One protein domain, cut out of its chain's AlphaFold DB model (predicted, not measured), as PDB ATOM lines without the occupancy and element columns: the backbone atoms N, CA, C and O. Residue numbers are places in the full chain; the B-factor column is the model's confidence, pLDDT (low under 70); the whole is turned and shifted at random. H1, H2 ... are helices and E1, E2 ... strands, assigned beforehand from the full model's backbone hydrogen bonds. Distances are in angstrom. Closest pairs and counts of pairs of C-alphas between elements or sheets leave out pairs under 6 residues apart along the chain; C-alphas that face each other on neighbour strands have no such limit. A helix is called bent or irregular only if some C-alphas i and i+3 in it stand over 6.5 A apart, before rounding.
ATOM      1  N   MET A  21      40.021  59.876 144.768       71.44
ATOM      2  CA  MET A  21      41.017  58.986 145.372       71.44
ATOM      3  C   MET A  21      40.378  58.114 146.452       71.44
ATOM      4  O   MET A  21      39.618  58.607 147.284       71.44
ATOM      5  N   TRP A  22      40.720  56.824 146.464       76.69
ATOM      6  CA  TRP A  22      40.353  55.891 147.530       76.69
ATOM      7  C   TRP A  22      41.617  55.476 148.290       76.69
ATOM      8  O   TRP A  22      42.577  54.995 147.690       76.69
ATOM      9  N   LEU A  23      41.621  55.679 149.608       79.88
ATOM     10  CA  LEU A  23      42.719  55.299 150.495       79.88
ATOM     11  C   LEU A  23      42.192  54.317 151.541       79.88
ATOM     12  O   LEU A  23      41.334  54.669 152.344       79.88
ATOM     13  N   LEU A  24      42.727  53.098 151.531       81.88
ATOM     14  CA  LEU A  24      42.422  52.072 152.521       81.88
ATOM     15  C   LEU A  24      43.544  52.036 153.561       81.88
ATOM     16  O   LEU A  24      44.701  51.781 153.220       81.88
ATOM     17  N   LEU A  25      43.203  52.315 154.818       78.50
ATOM     18  CA  LEU A  25      44.137  52.315 155.941       78.50
ATOM     19  C   LEU A  25      43.747  51.219 156.926       78.50
ATOM     20  O   LEU A  25      42.598  51.145 157.343       78.50
ATOM     21  N   PHE A  26      44.727  50.419 157.338       73.56
ATOM     22  CA  PHE A  26      44.580  49.475 158.442       73.56
ATOM     23  C   PHE A  26      45.370  50.018 159.631       73.56
ATOM     24  O   PHE A  26      46.591  49.838 159.667       73.56
ATOM     25  N   PRO A  27      44.718  50.711 160.585       65.88
ATOM     26  CA  PRO A  27      45.414  51.316 161.721       65.88
ATOM     27  C   PRO A  27      46.096  50.263 162.611       65.88
ATOM     28  O   PRO A  27      47.042  50.573 163.328       65.88
ATOM     29  N   GLU A  28      45.650  49.013 162.527       61.75
ATOM     30  CA  GLU A  28      46.167  47.853 163.254       61.75
ATOM     31  C   GLU A  28      47.498  47.309 162.691       61.75
ATOM     32  O   GLU A  28      48.339  46.767 163.413       61.75
ATOM     33  N   GLY A  29      47.730  47.496 161.389       57.38
ATOM     34  CA  GLY A  29      48.780  46.793 160.657       57.38
ATOM     35  C   GLY A  29      48.385  45.357 160.285       57.38
ATOM     36  O   GLY A  29      47.691  44.646 160.997       57.38
ATOM     37  N   THR A  30      48.845  44.919 159.120       53.00
ATOM     38  CA  THR A  30      48.204  43.894 158.279       53.00
ATOM     39  C   THR A  30      48.319  42.424 158.726       53.00
ATOM     40  O   THR A  30      48.039  41.552 157.917       53.00
ATOM     41  N   ASN A  31      48.770  42.092 159.944       52.75
ATOM     42  CA  ASN A  31      48.793  40.680 160.387       52.75
ATOM     43  C   ASN A  31      48.772  40.586 161.917       52.75
ATOM     44  O   ASN A  31      49.746  40.985 162.564       52.75
ATOM     45  N   ALA A  32      47.736  40.002 162.507       54.94
ATOM     46  CA  ALA A  32      47.775  39.650 163.918       54.94
ATOM     47  C   ALA A  32      48.762  38.486 164.090       54.94
ATOM     48  O   ALA A  32      48.483  37.360 163.706       54.94
ATOM     49  N   SER A  33      49.973  38.763 164.568       57.66
ATOM     50  CA  SER A  33      50.959  37.729 164.895       57.66
ATOM     51  C   SER A  33      51.165  37.695 166.402       57.66
ATOM     52  O   SER A  33      51.020  38.728 167.062       57.66
ATOM     53  N   ASP A  34      51.543  36.540 166.952       58.19
ATOM     54  CA  ASP A  34      51.732  36.361 168.401       58.19
ATOM     55  C   ASP A  34      52.666  37.424 169.009       58.19
ATOM     56  O   ASP A  34      52.405  37.973 170.081       58.19
ATOM     57  N   ASN A  35      53.695  37.827 168.257       59.19
ATOM     58  CA  ASN A  35      54.618  38.894 168.649       59.19
ATOM     59  C   ASN A  35      53.943  40.272 168.754       59.19
ATOM     60  O   ASN A  35      54.276  41.063 169.638       59.19
ATOM     61  N   ARG A  36      52.993  40.581 167.861       62.69
ATOM     62  CA  ARG A  36      52.238  41.842 167.902       62.69
ATOM     63  C   ARG A  36      51.160  41.831 168.975       62.69
ATOM     64  O   ARG A  36      50.927  42.878 169.571       62.69
ATOM     65  N   ARG A  37      50.592  40.666 169.298       66.50
ATOM     66  CA  ARG A  37      49.683  40.510 170.440       66.50
ATOM     67  C   ARG A  37      50.390  40.818 171.756       66.50
ATOM     68  O   ARG A  37      49.886  41.612 172.536       66.50
ATOM     69  N   ALA A  38      51.604  40.299 171.957       66.56
ATOM     70  CA  ALA A  38      52.403  40.614 173.144       66.56
ATOM     71  C   ALA A  38      52.757  42.112 173.247       66.56
ATOM     72  O   ALA A  38      52.774  42.679 174.340       66.56
ATOM     73  N   ALA A  39      53.027  42.773 172.115       68.19
ATOM     74  CA  ALA A  39      53.254  44.219 172.079       68.19
ATOM     75  C   ALA A  39      51.971  45.024 172.354       68.19
ATOM     76  O   ALA A  39      52.029  46.038 173.047       68.19
ATOM     77  N   SER A  40      50.824  44.556 171.849       66.19
ATOM     78  CA  SER A  40      49.507  45.146 172.105       66.19
ATOM     79  C   SER A  40      49.108  45.000 173.571       66.19
ATOM     80  O   SER A  40      48.713  45.990 174.170       66.19
ATOM     81  N   ALA A  41      49.307  43.831 174.186       69.94
ATOM     82  CA  ALA A  41      49.004  43.596 175.598       69.94
ATOM     83  C   ALA A  41      49.814  44.524 176.521       69.94
ATOM     84  O   ALA A  41      49.253  45.182 177.391       69.94
ATOM     85  N   LYS A  42      51.123  44.684 176.266       72.12
ATOM     86  CA  LYS A  42      51.969  45.650 177.000       72.12
ATOM     87  C   LYS A  42      51.505  47.097 176.823       72.12
ATOM     88  O   LYS A  42      51.637  47.917 177.731       72.12
ATOM     89  N   TRP A  43      50.996  47.436 175.640       70.00
ATOM     90  CA  TRP A  43      50.443  48.761 175.363       70.00
ATOM     91  C   TRP A  43      49.079  48.961 176.045       70.00
ATOM     92  O   TRP A  43      48.826  50.033 176.590       70.00
ATOM     93  N   ALA A  44      48.246  47.918 176.102       71.81
ATOM     94  CA  ALA A  44      46.966  47.901 176.803       71.81
ATOM     95  C   ALA A  44      47.153  48.111 178.312       71.81
ATOM     96  O   ALA A  44      46.503  48.979 178.893       71.81
ATOM     97  N   GLU A  45      48.118  47.407 178.917       72.94
ATOM     98  CA  GLU A  45      48.513  47.591 180.320       72.94
ATOM     99  C   GLU A  45      48.965  49.026 180.604       72.94
ATOM    100  O   GLU A  45      48.576  49.610 181.614       72.94
ATOM    101  N   LYS A  46      49.730  49.635 179.689       71.19
ATOM    102  CA  LYS A  46      50.197  51.020 179.835       71.19
ATOM    103  C   LYS A  46      49.053  52.040 179.808       71.19
ATOM    104  O   LYS A  46      49.129  53.050 180.501       71.19
ATOM    105  N   ILE A  47      48.021  51.799 179.001       69.06
ATOM    106  CA  ILE A  47      46.859  52.694 178.857       69.06
ATOM    107  C   ILE A  47      45.765  52.359 179.893       69.06
ATOM    108  O   ILE A  47      44.836  53.139 180.093       69.06
ATOM    109  N   GLY A  48      45.882  51.232 180.604       66.00
ATOM    110  CA  GLY A  48      44.887  50.776 181.578       66.00
ATOM    111  C   GLY A  48      43.607  50.243 180.928       66.00
ATOM    112  O   GLY A  48      42.539  50.279 181.538       66.00
ATOM    113  N   VAL A  49      43.694  49.773 179.681       68.38
ATOM    114  CA  VAL A  49      42.564  49.218 178.925       68.38
ATOM    115  C   VAL A  49      42.658  47.696 178.940       68.38
ATOM    116  O   VAL A  49      43.747  47.131 178.867       68.38
ATOM    117  N   LYS A  50      41.509  47.017 179.046       67.31
ATOM    118  CA  LYS A  50      41.441  45.552 178.973       67.31
ATOM    119  C   LYS A  50      41.981  45.080 177.620       67.31
ATOM    120  O   LYS A  50      41.541  45.584 176.589       67.31
ATOM    121  N   ASP A  51      42.892  44.107 177.636       65.69
ATOM    122  CA  ASP A  51      43.419  43.504 176.411       65.69
ATOM    123  C   ASP A  51      42.267  42.947 175.559       65.69
ATOM    124  O   ASP A  51      41.392  42.229 176.059       65.69
ATOM    125  N   MET A  52      42.227  43.347 174.290       65.50
ATOM    126  CA  MET A  52      41.159  42.975 173.367       65.50
ATOM    127  C   MET A  52      41.531  41.671 172.663       65.50
ATOM    128  O   MET A  52      42.624  41.519 172.125       65.50
ATOM    129  N   GLU A  53      40.612  40.706 172.663       59.41
ATOM    130  CA  GLU A  53      40.900  39.360 172.153       59.41
ATOM    131  C   GLU A  53      40.899  39.268 170.620       59.41
ATOM    132  O   GLU A  53      41.549  38.378 170.069       59.41
ATOM    133  N   HIS A  54      40.185  40.176 169.946       61.31
ATOM    134  CA  HIS A  54      39.902  40.105 168.507       61.31
ATOM    135  C   HIS A  54      40.468  41.269 167.683       61.31
ATOM    136  O   HIS A  54      40.448  41.190 166.459       61.31
ATOM    137  N   VAL A  55      40.990  42.317 168.330       63.09
ATOM    138  CA  VAL A  55      41.491  43.534 167.670       63.09
ATOM    139  C   VAL A  55      42.770  43.989 168.371       63.09
ATOM    140  O   VAL A  55      42.777  44.124 169.596       63.09
ATOM    141  N   LEU A  56      43.859  44.229 167.635       66.62
ATOM    142  CA  LEU A  56      45.062  44.846 168.206       66.62
ATOM    143  C   LEU A  56      44.872  46.356 168.374       66.62
ATOM    144  O   LEU A  56      44.129  47.013 167.644       66.62
ATOM    145  N   LEU A  57      45.605  46.933 169.325       66.88
ATOM    146  CA  LEU A  57      45.544  48.371 169.544       66.88
ATOM    147  C   LEU A  57      46.106  49.143 168.334       66.88
ATOM    148  O   LEU A  57      47.208  48.846 167.854       66.88
ATOM    149  N   PRO A  58      45.368  50.154 167.846       67.00
ATOM    150  CA  PRO A  58      45.699  50.877 166.630       67.00
ATOM    151  C   PRO A  58      46.964  51.721 166.802       67.00
ATOM    152  O   PRO A  58      47.194  52.356 167.834       67.00
ATOM    153  N   ARG A  59      47.775  51.788 165.745       70.19
ATOM    154  CA  ARG A  59      48.910  52.706 165.627       70.19
ATOM    155  C   ARG A  59      48.408  54.032 165.052       70.19
ATOM    156  O   ARG A  59      48.301  54.215 163.841       70.19
ATOM    157  N   SER A  60      48.119  54.968 165.948       73.00
ATOM    158  CA  SER A  60      47.627  56.333 165.695       73.00
ATOM    159  C   SER A  60      48.491  57.149 164.724       73.00
ATOM    160  O   SER A  60      47.950  57.882 163.901       73.00
ATOM    161  N   THR A  61      49.822  57.020 164.772       78.69
ATOM    162  CA  THR A  61      50.753  57.936 164.083       78.69
ATOM    163  C   THR A  61      50.564  57.975 162.563       78.69
ATOM    164  O   THR A  61      50.576  59.047 161.958       78.69
ATOM    165  N   GLY A  62      50.382  56.811 161.928       77.75
ATOM    166  CA  GLY A  62      50.216  56.718 160.474       77.75
ATOM    167  C   GLY A  62      48.878  57.287 160.008       77.75
ATOM    168  O   GLY A  62      48.828  58.054 159.045       77.75
ATOM    169  N   SER A  63      47.805  56.958 160.730       80.25
ATOM    170  CA  SER A  63      46.458  57.460 160.451       80.25
ATOM    171  C   SER A  63      46.346  58.963 160.708       80.25
ATOM    172  O   SER A  63      45.781  59.672 159.881       80.25
ATOM    173  N   PHE A  64      46.960  59.466 161.783       84.56
ATOM    174  CA  PHE A  64      47.013  60.894 162.108       84.56
ATOM    175  C   PHE A  64      47.656  61.704 160.980       84.56
ATOM    176  O   PHE A  64      47.087  62.691 160.512       84.56
ATOM    177  N   PHE A  65      48.814  61.249 160.486       84.12
ATOM    178  CA  PHE A  65      49.496  61.903 159.372       84.12
ATOM    179  C   PHE A  65      48.627  61.923 158.108       84.12
ATOM    180  O   PHE A  65      48.509  62.959 157.455       84.12
ATOM    181  N   CYS A  66      47.978  60.801 157.778       82.81
ATOM    182  CA  CYS A  66      47.107  60.723 156.605       82.81
ATOM    183  C   CYS A  66      45.901  61.663 156.723       82.81
ATOM    184  O   CYS A  66      45.592  62.373 155.769       82.81
ATOM    185  N   PHE A  67      45.239  61.715 157.880       85.00
ATOM    186  CA  PHE A  67      44.087  62.597 158.071       85.00
ATOM    187  C   PHE A  67      44.475  64.074 158.086       85.00
ATOM    188  O   PHE A  67      43.762  64.886 157.502       85.00
ATOM    189  N   ASN A  68      45.620  64.436 158.668       86.00
ATOM    190  CA  ASN A  68      46.061  65.828 158.680       86.00
ATOM    191  C   ASN A  68      46.377  66.362 157.269       86.00
ATOM    192  O   ASN A  68      46.091  67.523 156.976       86.00
ATOM    193  N   GLU A  69      46.903  65.516 156.378       83.56
ATOM    194  CA  GLU A  69      47.132  65.869 154.969       83.56
ATOM    195  C   GLU A  69      45.836  65.874 154.140       83.56
ATOM    196  O   GLU A  69      45.677  66.694 153.236       83.56
ATOM    197  N   LEU A  70      44.888  64.981 154.445       80.69
ATOM    198  CA  LEU A  70      43.639  64.832 153.686       80.69
ATOM    199  C   LEU A  70      42.489  65.719 154.173       80.69
ATOM    200  O   LEU A  70      41.485  65.844 153.472       80.69
ATOM    201  N   LYS A  71      42.624  66.402 155.315       82.19
ATOM    202  CA  LYS A  71      41.544  67.227 155.885       82.19
ATOM    203  C   LYS A  71      41.048  68.363 154.992       82.19
ATOM    204  O   LYS A  71      39.972  68.894 155.222       82.19
ATOM    205  N   LYS A  72      41.852  68.775 154.009       80.19
ATOM    206  CA  LYS A  72      41.503  69.839 153.054       80.19
ATOM    207  C   LYS A  72      40.778  69.320 151.812       80.19
ATOM    208  O   LYS A  72      40.224  70.125 151.071       80.19
ATOM    209  N   THR A  73      40.843  68.016 151.547       80.75
ATOM    210  CA  THR A  73      40.344  67.405 150.307       80.75
ATOM    211  C   THR A  73      39.181  66.448 150.538       80.75
ATOM    212  O   THR A  73      38.426  66.191 149.604       80.75
ATOM    213  N   VAL A  74      39.027  65.923 151.754       82.75
ATOM    214  CA  VAL A  74      38.015  64.925 152.104       82.75
ATOM    215  C   VAL A  74      37.109  65.459 153.212       82.75
ATOM    216  O   VAL A  74      37.586  65.997 154.203       82.75
ATOM    217  N   ASP A  75      35.799  65.258 153.069       84.88
ATOM    218  CA  ASP A  75      34.814  65.658 154.086       84.88
ATOM    219  C   ASP A  75      34.485  64.529 155.076       84.88
ATOM    220  O   ASP A  75      34.162  64.782 156.240       84.88
ATOM    221  N   TYR A  76      34.562  63.273 154.619       87.06
ATOM    222  CA  TYR A  76      34.104  62.098 155.362       87.06
ATOM    223  C   TYR A  76      35.124  60.960 155.356       87.06
ATOM    224  O   TYR A  76      35.686  60.614 154.319       87.06
ATOM    225  N   VAL A  77      35.278  60.317 156.510       87.31
ATOM    226  CA  VAL A  77      36.020  59.068 156.689       87.31
ATOM    227  C   VAL A  77      35.020  57.944 156.910       87.31
ATOM    228  O   VAL A  77      34.095  58.072 157.718       87.31
ATOM    229  N   TYR A  78      35.212  56.850 156.181       86.38
ATOM    230  CA  TYR A  78      34.450  55.626 156.363       86.38
ATOM    231  C   TYR A  78      35.289  54.645 157.156       86.38
ATOM    232  O   TYR A  78      36.392  54.287 156.748       86.38
ATOM    233  N   ASP A  79      34.743  54.242 158.286       84.56
ATOM    234  CA  ASP A  79      35.265  53.158 159.088       84.56
ATOM    235  C   ASP A  79      34.472  51.885 158.769       84.56
ATOM    236  O   ASP A  79      33.248  51.932 158.590       84.56
ATOM    237  N   CYS A  80      35.183  50.772 158.632       79.75
ATOM    238  CA  CYS A  80      34.625  49.498 158.210       79.75
ATOM    239  C   CYS A  80      35.163  48.387 159.100       79.75
ATOM    240  O   CYS A  80      36.325  47.993 158.984       79.75
ATOM    241  N   THR A  81      34.292  47.856 159.950       76.44
ATOM    242  CA  THR A  81      34.580  46.680 160.765       76.44
ATOM    243  C   THR A  81      34.032  45.451 160.047       76.44
ATOM    244  O   THR A  81      32.855  45.395 159.681       76.44
ATOM    245  N   MET A  82      34.885  44.452 159.830       75.06
ATOM    246  CA  MET A  82      34.522  43.200 159.169       75.06
ATOM    247  C   MET A  82      34.546  42.045 160.162       75.06
ATOM    248  O   MET A  82      35.585  41.771 160.756       75.06
ATOM    249  N   ALA A  83      33.431  41.326 160.274       73.56
ATOM    250  CA  ALA A  83      33.322  40.125 161.091       73.56
ATOM    251  C   ALA A  83      33.060  38.895 160.211       73.56
ATOM    252  O   ALA A  83      32.163  38.891 159.363       73.56
ATOM    253  N   LYS A 120      32.601  62.671 160.024       88.94
ATOM    254  CA  LYS A 120      33.045  63.905 159.368       88.94
ATOM    255  C   LYS A 120      34.457  64.211 159.830       88.94
ATOM    256  O   LYS A 120      34.731  64.112 161.022       88.94
ATOM    257  N   ILE A 121      35.327  64.645 158.923       86.88
ATOM    258  CA  ILE A 121      36.699  65.012 159.300       86.88
ATOM    259  C   ILE A 121      36.716  66.172 160.300       86.88
ATOM    260  O   ILE A 121      37.545  66.182 161.203       86.88
ATOM    261  N   ALA A 122      35.763  67.098 160.194       86.12
ATOM    262  CA  ALA A 122      35.625  68.218 161.121       86.12
ATOM    263  C   ALA A 122      35.356  67.799 162.583       86.12
ATOM    264  O   ALA A 122      35.676  68.562 163.487       86.12
ATOM    265  N   ASP A 123      34.797  66.605 162.815       87.56
ATOM    266  CA  ASP A 123      34.478  66.112 164.163       87.56
ATOM    267  C   ASP A 123      35.666  65.363 164.805       87.56
ATOM    268  O   ASP A 123      35.614  64.995 165.981       87.56
ATOM    269  N   ILE A 124      36.736  65.107 164.041       87.12
ATOM    270  CA  ILE A 124      37.904  64.344 164.489       87.12
ATOM    271  C   ILE A 124      38.937  65.315 165.084       87.12
ATOM    272  O   ILE A 124      39.326  66.271 164.409       87.12
ATOM    273  N   PRO A 125      39.443  65.073 166.310       87.06
ATOM    274  CA  PRO A 125      40.457  65.930 166.917       87.06
ATOM    275  C   PRO A 125      41.813  65.716 166.227       87.06
ATOM    276  O   PRO A 125      42.584  64.845 166.618       87.06
ATOM    277  N   LEU A 126      42.092  66.499 165.181       84.75
ATOM    278  CA  LEU A 126      43.343  66.449 164.406       84.75
ATOM    279  C   LEU A 126      44.377  67.506 164.834       84.75
ATOM    280  O   LEU A 126      45.468  67.552 164.270       84.75
ATOM    281  N   ASP A 127      44.045  68.357 165.806       84.62
ATOM    282  CA  ASP A 127      44.915  69.452 166.257       84.62
ATOM    283  C   ASP A 127      46.052  68.980 167.170       84.62
ATOM    284  O   ASP A 127      47.109  69.603 167.225       84.62
ATOM    285  N   ASP A 128      45.832  67.878 167.887       86.69
ATOM    286  CA  ASP A 128      46.746  67.354 168.895       86.69
ATOM    287  C   ASP A 128      46.902  65.836 168.709       86.69
ATOM    288  O   ASP A 128      45.897  65.113 168.781       86.69
ATOM    289  N   PRO A 129      48.133  65.340 168.474       83.50
ATOM    290  CA  PRO A 129      48.399  63.915 168.354       83.50
ATOM    291  C   PRO A 129      47.881  63.115 169.549       83.50
ATOM    292  O   PRO A 129      47.274  62.071 169.335       83.50
ATOM    293  N   GLU A 130      48.045  63.601 170.784       83.81
ATOM    294  CA  GLU A 130      47.665  62.862 171.996       83.81
ATOM    295  C   GLU A 130      46.146  62.701 172.100       83.81
ATOM    296  O   GLU A 130      45.637  61.611 172.373       83.81
ATOM    297  N   LYS A 131      45.394  63.767 171.799       84.75
ATOM    298  CA  LYS A 131      43.923  63.711 171.754       84.75
ATOM    299  C   LYS A 131      43.435  62.777 170.658       84.75
ATOM    300  O   LYS A 131      42.439  62.080 170.858       84.75
ATOM    301  N   PHE A 132      44.130  62.746 169.523       86.19
ATOM    302  CA  PHE A 132      43.831  61.808 168.454       86.19
ATOM    303  C   PHE A 132      44.077  60.361 168.890       86.19
ATOM    304  O   PHE A 132      43.232  59.509 168.628       86.19
ATOM    305  N   GLU A 133      45.175  60.067 169.596       82.19
ATOM    306  CA  GLU A 133      45.436  58.710 170.102       82.19
ATOM    307  C   GLU A 133      44.321  58.239 171.036       82.19
ATOM    308  O   GLU A 133      43.815  57.127 170.882       82.19
ATOM    309  N   VAL A 134      43.889  59.105 171.958       83.38
ATOM    310  CA  VAL A 134      42.787  58.809 172.885       83.38
ATOM    311  C   VAL A 134      41.468  58.618 172.134       83.38
ATOM    312  O   VAL A 134      40.708  57.702 172.452       83.38
ATOM    313  N   TRP A 135      41.190  59.449 171.125       85.44
ATOM    314  CA  TRP A 135      39.988  59.328 170.299       85.44
ATOM    315  C   TRP A 135      39.961  58.006 169.523       85.44
ATOM    316  O   TRP A 135      38.984  57.267 169.619       85.44
ATOM    317  N   VAL A 136      41.052  57.660 168.833       82.62
ATOM    318  CA  VAL A 136      41.161  56.397 168.090       82.62
ATOM    319  C   VAL A 136      41.053  55.201 169.039       82.62
ATOM    320  O   VAL A 136      40.314  54.262 168.754       82.62
ATOM    321  N   ALA A 137      41.736  55.231 170.187       77.56
ATOM    322  CA  ALA A 137      41.643  54.161 171.178       77.56
ATOM    323  C   ALA A 137      40.205  53.985 171.689       77.56
ATOM    324  O   ALA A 137      39.721  52.861 171.795       77.56
ATOM    325  N   ARG A 138      39.491  55.087 171.953       81.69
ATOM    326  CA  ARG A 138      38.083  55.054 172.363       81.69
ATOM    327  C   ARG A 138      37.185  54.444 171.289       81.69
ATOM    328  O   ARG A 138      36.316  53.643 171.630       81.69
ATOM    329  N   GLU A 139      37.374  54.815 170.025       82.06
ATOM    330  CA  GLU A 139      36.578  54.270 168.922       82.06
ATOM    331  C   GLU A 139      36.846  52.778 168.711       82.06
ATOM    332  O   GLU A 139      35.888  52.019 168.597       82.06
ATOM    333  N   VAL A 140      38.103  52.329 168.791       74.31
ATOM    334  CA  VAL A 140      38.427  50.897 168.689       74.31
ATOM    335  C   VAL A 140      37.916  50.108 169.896       74.31
ATOM    336  O   VAL A 140      37.400  49.009 169.735       74.31
ATOM    337  N   VAL A 141      37.967  50.657 171.113       72.25
ATOM    338  CA  VAL A 141      37.353  50.005 172.287       72.25
ATOM    339  C   VAL A 141      35.835  49.904 172.125       72.25
ATOM    340  O   VAL A 141      35.228  48.892 172.483       72.25
ATOM    341  N   ARG A 142      35.205  50.940 171.565       72.56
ATOM    342  CA  ARG A 142      33.776  50.924 171.245       72.56
ATOM    343  C   ARG A 142      33.462  49.864 170.187       72.56
ATOM    344  O   ARG A 142      32.457  49.173 170.340       72.56
ATOM    345  N   GLU A 143      34.310  49.714 169.172       70.06
ATOM    346  CA  GLU A 143      34.215  48.629 168.190       70.06
ATOM    347  C   GLU A 143      34.388  47.264 168.835       70.06
ATOM    348  O   GLU A 143      33.537  46.422 168.624       70.06
ATOM    349  N   GLY A 144      35.406  47.042 169.667       65.19
ATOM    350  CA  GLY A 144      35.620  45.754 170.331       65.19
ATOM    351  C   GLY A 144      34.463  45.363 171.260       65.19
ATOM    352  O   GLY A 144      34.073  44.199 171.321       65.19
ATOM    353  N   CYS A 145      33.857  46.335 171.949       62.84
ATOM    354  CA  CYS A 145      32.646  46.110 172.744       62.84
ATOM    355  C   CYS A 145      31.435  45.776 171.856       62.84
ATOM    356  O   CYS A 145      30.652  44.880 172.177       62.84
ATOM    357  N   PHE A 146      31.297  46.472 170.725       62.88
ATOM    358  CA  PHE A 146      30.262  46.184 169.742       62.88
ATOM    359  C   PHE A 146      30.468  44.816 169.091       62.88
ATOM    360  O   PHE A 146      29.515  44.059 169.022       62.88
ATOM    361  N   ASP A 147      31.686  44.466 168.690       59.56
ATOM    362  CA  ASP A 147      32.050  43.178 168.103       59.56
ATOM    363  C   ASP A 147      31.797  42.039 169.087       59.56
ATOM    364  O   ASP A 147      31.193  41.046 168.710       59.56
ATOM    365  N   GLY A 148      32.114  42.212 170.376       61.12
ATOM    366  CA  GLY A 148      31.736  41.252 171.417       61.12
ATOM    367  C   GLY A 148      30.216  41.070 171.536       61.12
ATOM    368  O   GLY A 148      29.720  39.944 171.523       61.12
ATOM    369  N   ALA A 149      29.457  42.169 171.588       60.22
ATOM    370  CA  ALA A 149      27.994  42.121 171.668       60.22
ATOM    371  C   ALA A 149      27.345  41.550 170.395       60.22
ATOM    372  O   ALA A 149      26.357  40.819 170.468       60.22
ATOM    373  N   VAL A 150      27.907  41.866 169.228       61.12
ATOM    374  CA  VAL A 150      27.547  41.313 167.926       61.12
ATOM    375  C   VAL A 150      27.862  39.824 167.944       61.12
ATOM    376  O   VAL A 150      26.946  39.030 167.799       61.12
TER     377      VAL A 150
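Overview. This is residues 21 to 83 and 120 to 150 of the 171 residues of the protein "PlsC domain-containing protein" of Monilinia fructigena (UniProt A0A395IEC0). One long helix, H3, runs through the model; a shorter helix, H2, meets the first part of H3 at not far from a right angle to make a corner, while the single strand E1 passes near the later part of H3 and a third helix, H1, sits off by itself, touching neither of the other two. The parts meet in few places, and two long stretches with no named element, residues 21 to 33 before H1 and residues 48 to 59 between H1 and H2, make up much of the rest. The printed part has 94 residues with three named helices and one named strand, in the order H1, H2, E1, H3 along the chain; E1 pairs with no named strand, and the class is mostly helix. The whole is compact, with a radius of gyration of the C-alphas of 13.7 A, and its C-alphas span 37 by 27 by 23 A along the three main axes.

Arrangement. The longest helix is H3, residues 129 to 150. H2, residues 60 to 70, touches H3, and the closest C-alphas of the two are those of Ser 60 and Glu 133, 5.5 A apart. H3 touches H2 with residues 129 to 136 alone. The lines of H2 and H3 stand about perpendicular at 72 degrees, only just beyond a steep tilt, and their centres are 16.7 A apart. E1, residues 76 to 83, has 2 pairs of C-alphas within 8 A of H3; the closest are those of Thr 81 and Glu 143, 7.7 A apart, and the centres of E1 and H3 are 12.4 A apart. H2 and E1 are apart, though a tight link of 5 residues joins them. H1, residues 34 to 47, touches no helix; it is apart from H2, from H3 and from E1. In H1, H2 and H3 every pair of O of residue i and N of residue i+4 is within hydrogen-bond range.

Along the chain. H3 measures 30.8 A from its first to its last C-alpha, from Pro 129 at (48.399, 63.915, 168.354) to Val 150 at (27.547, 41.313, 167.926). H2 has 11 residues, Ser 60 to Leu 70, and is 15.2 A long. E1 has 8 residues, Tyr 76 to Ala 83, and is 22.7 A long; C-alpha 76 stands at (34.104, 62.098, 155.362). H1 has 14 residues, Asp 34 to Ile 47, and is 20.0 A long, with C-alpha 34 at (51.732, 36.361, 168.401). None of the three helices is bent or irregular.

Size, cuts and confidence. The two C-alphas farthest apart are those of Asp 34 and Lys 72, at 38.2 A, and the first and last printed C-alphas, those of Met 21 and Val 150, are 31.7 A apart. Residues 84 to 119 are cut out and not printed, and C-alpha 83 and C-alpha 120 are 23.8 A apart across that cut. The link from E1 to H3 is the link across the cut. Of the links that are printed whole, H1 to H2, with 12 residues, is long, and H2 to E1 is tight. The C-alphas of residues 48 to 59 lie 4 to 16 A from the mean of all C-alphas, and those of residues 21 to 33 lie 5 to 21 A from it. The mean pLDDT of the printed part is 74.1. It is under 70 in 34 residues, namely 27 to 41, 47 to 58 and 144 to 150; the mean over H1 is 67.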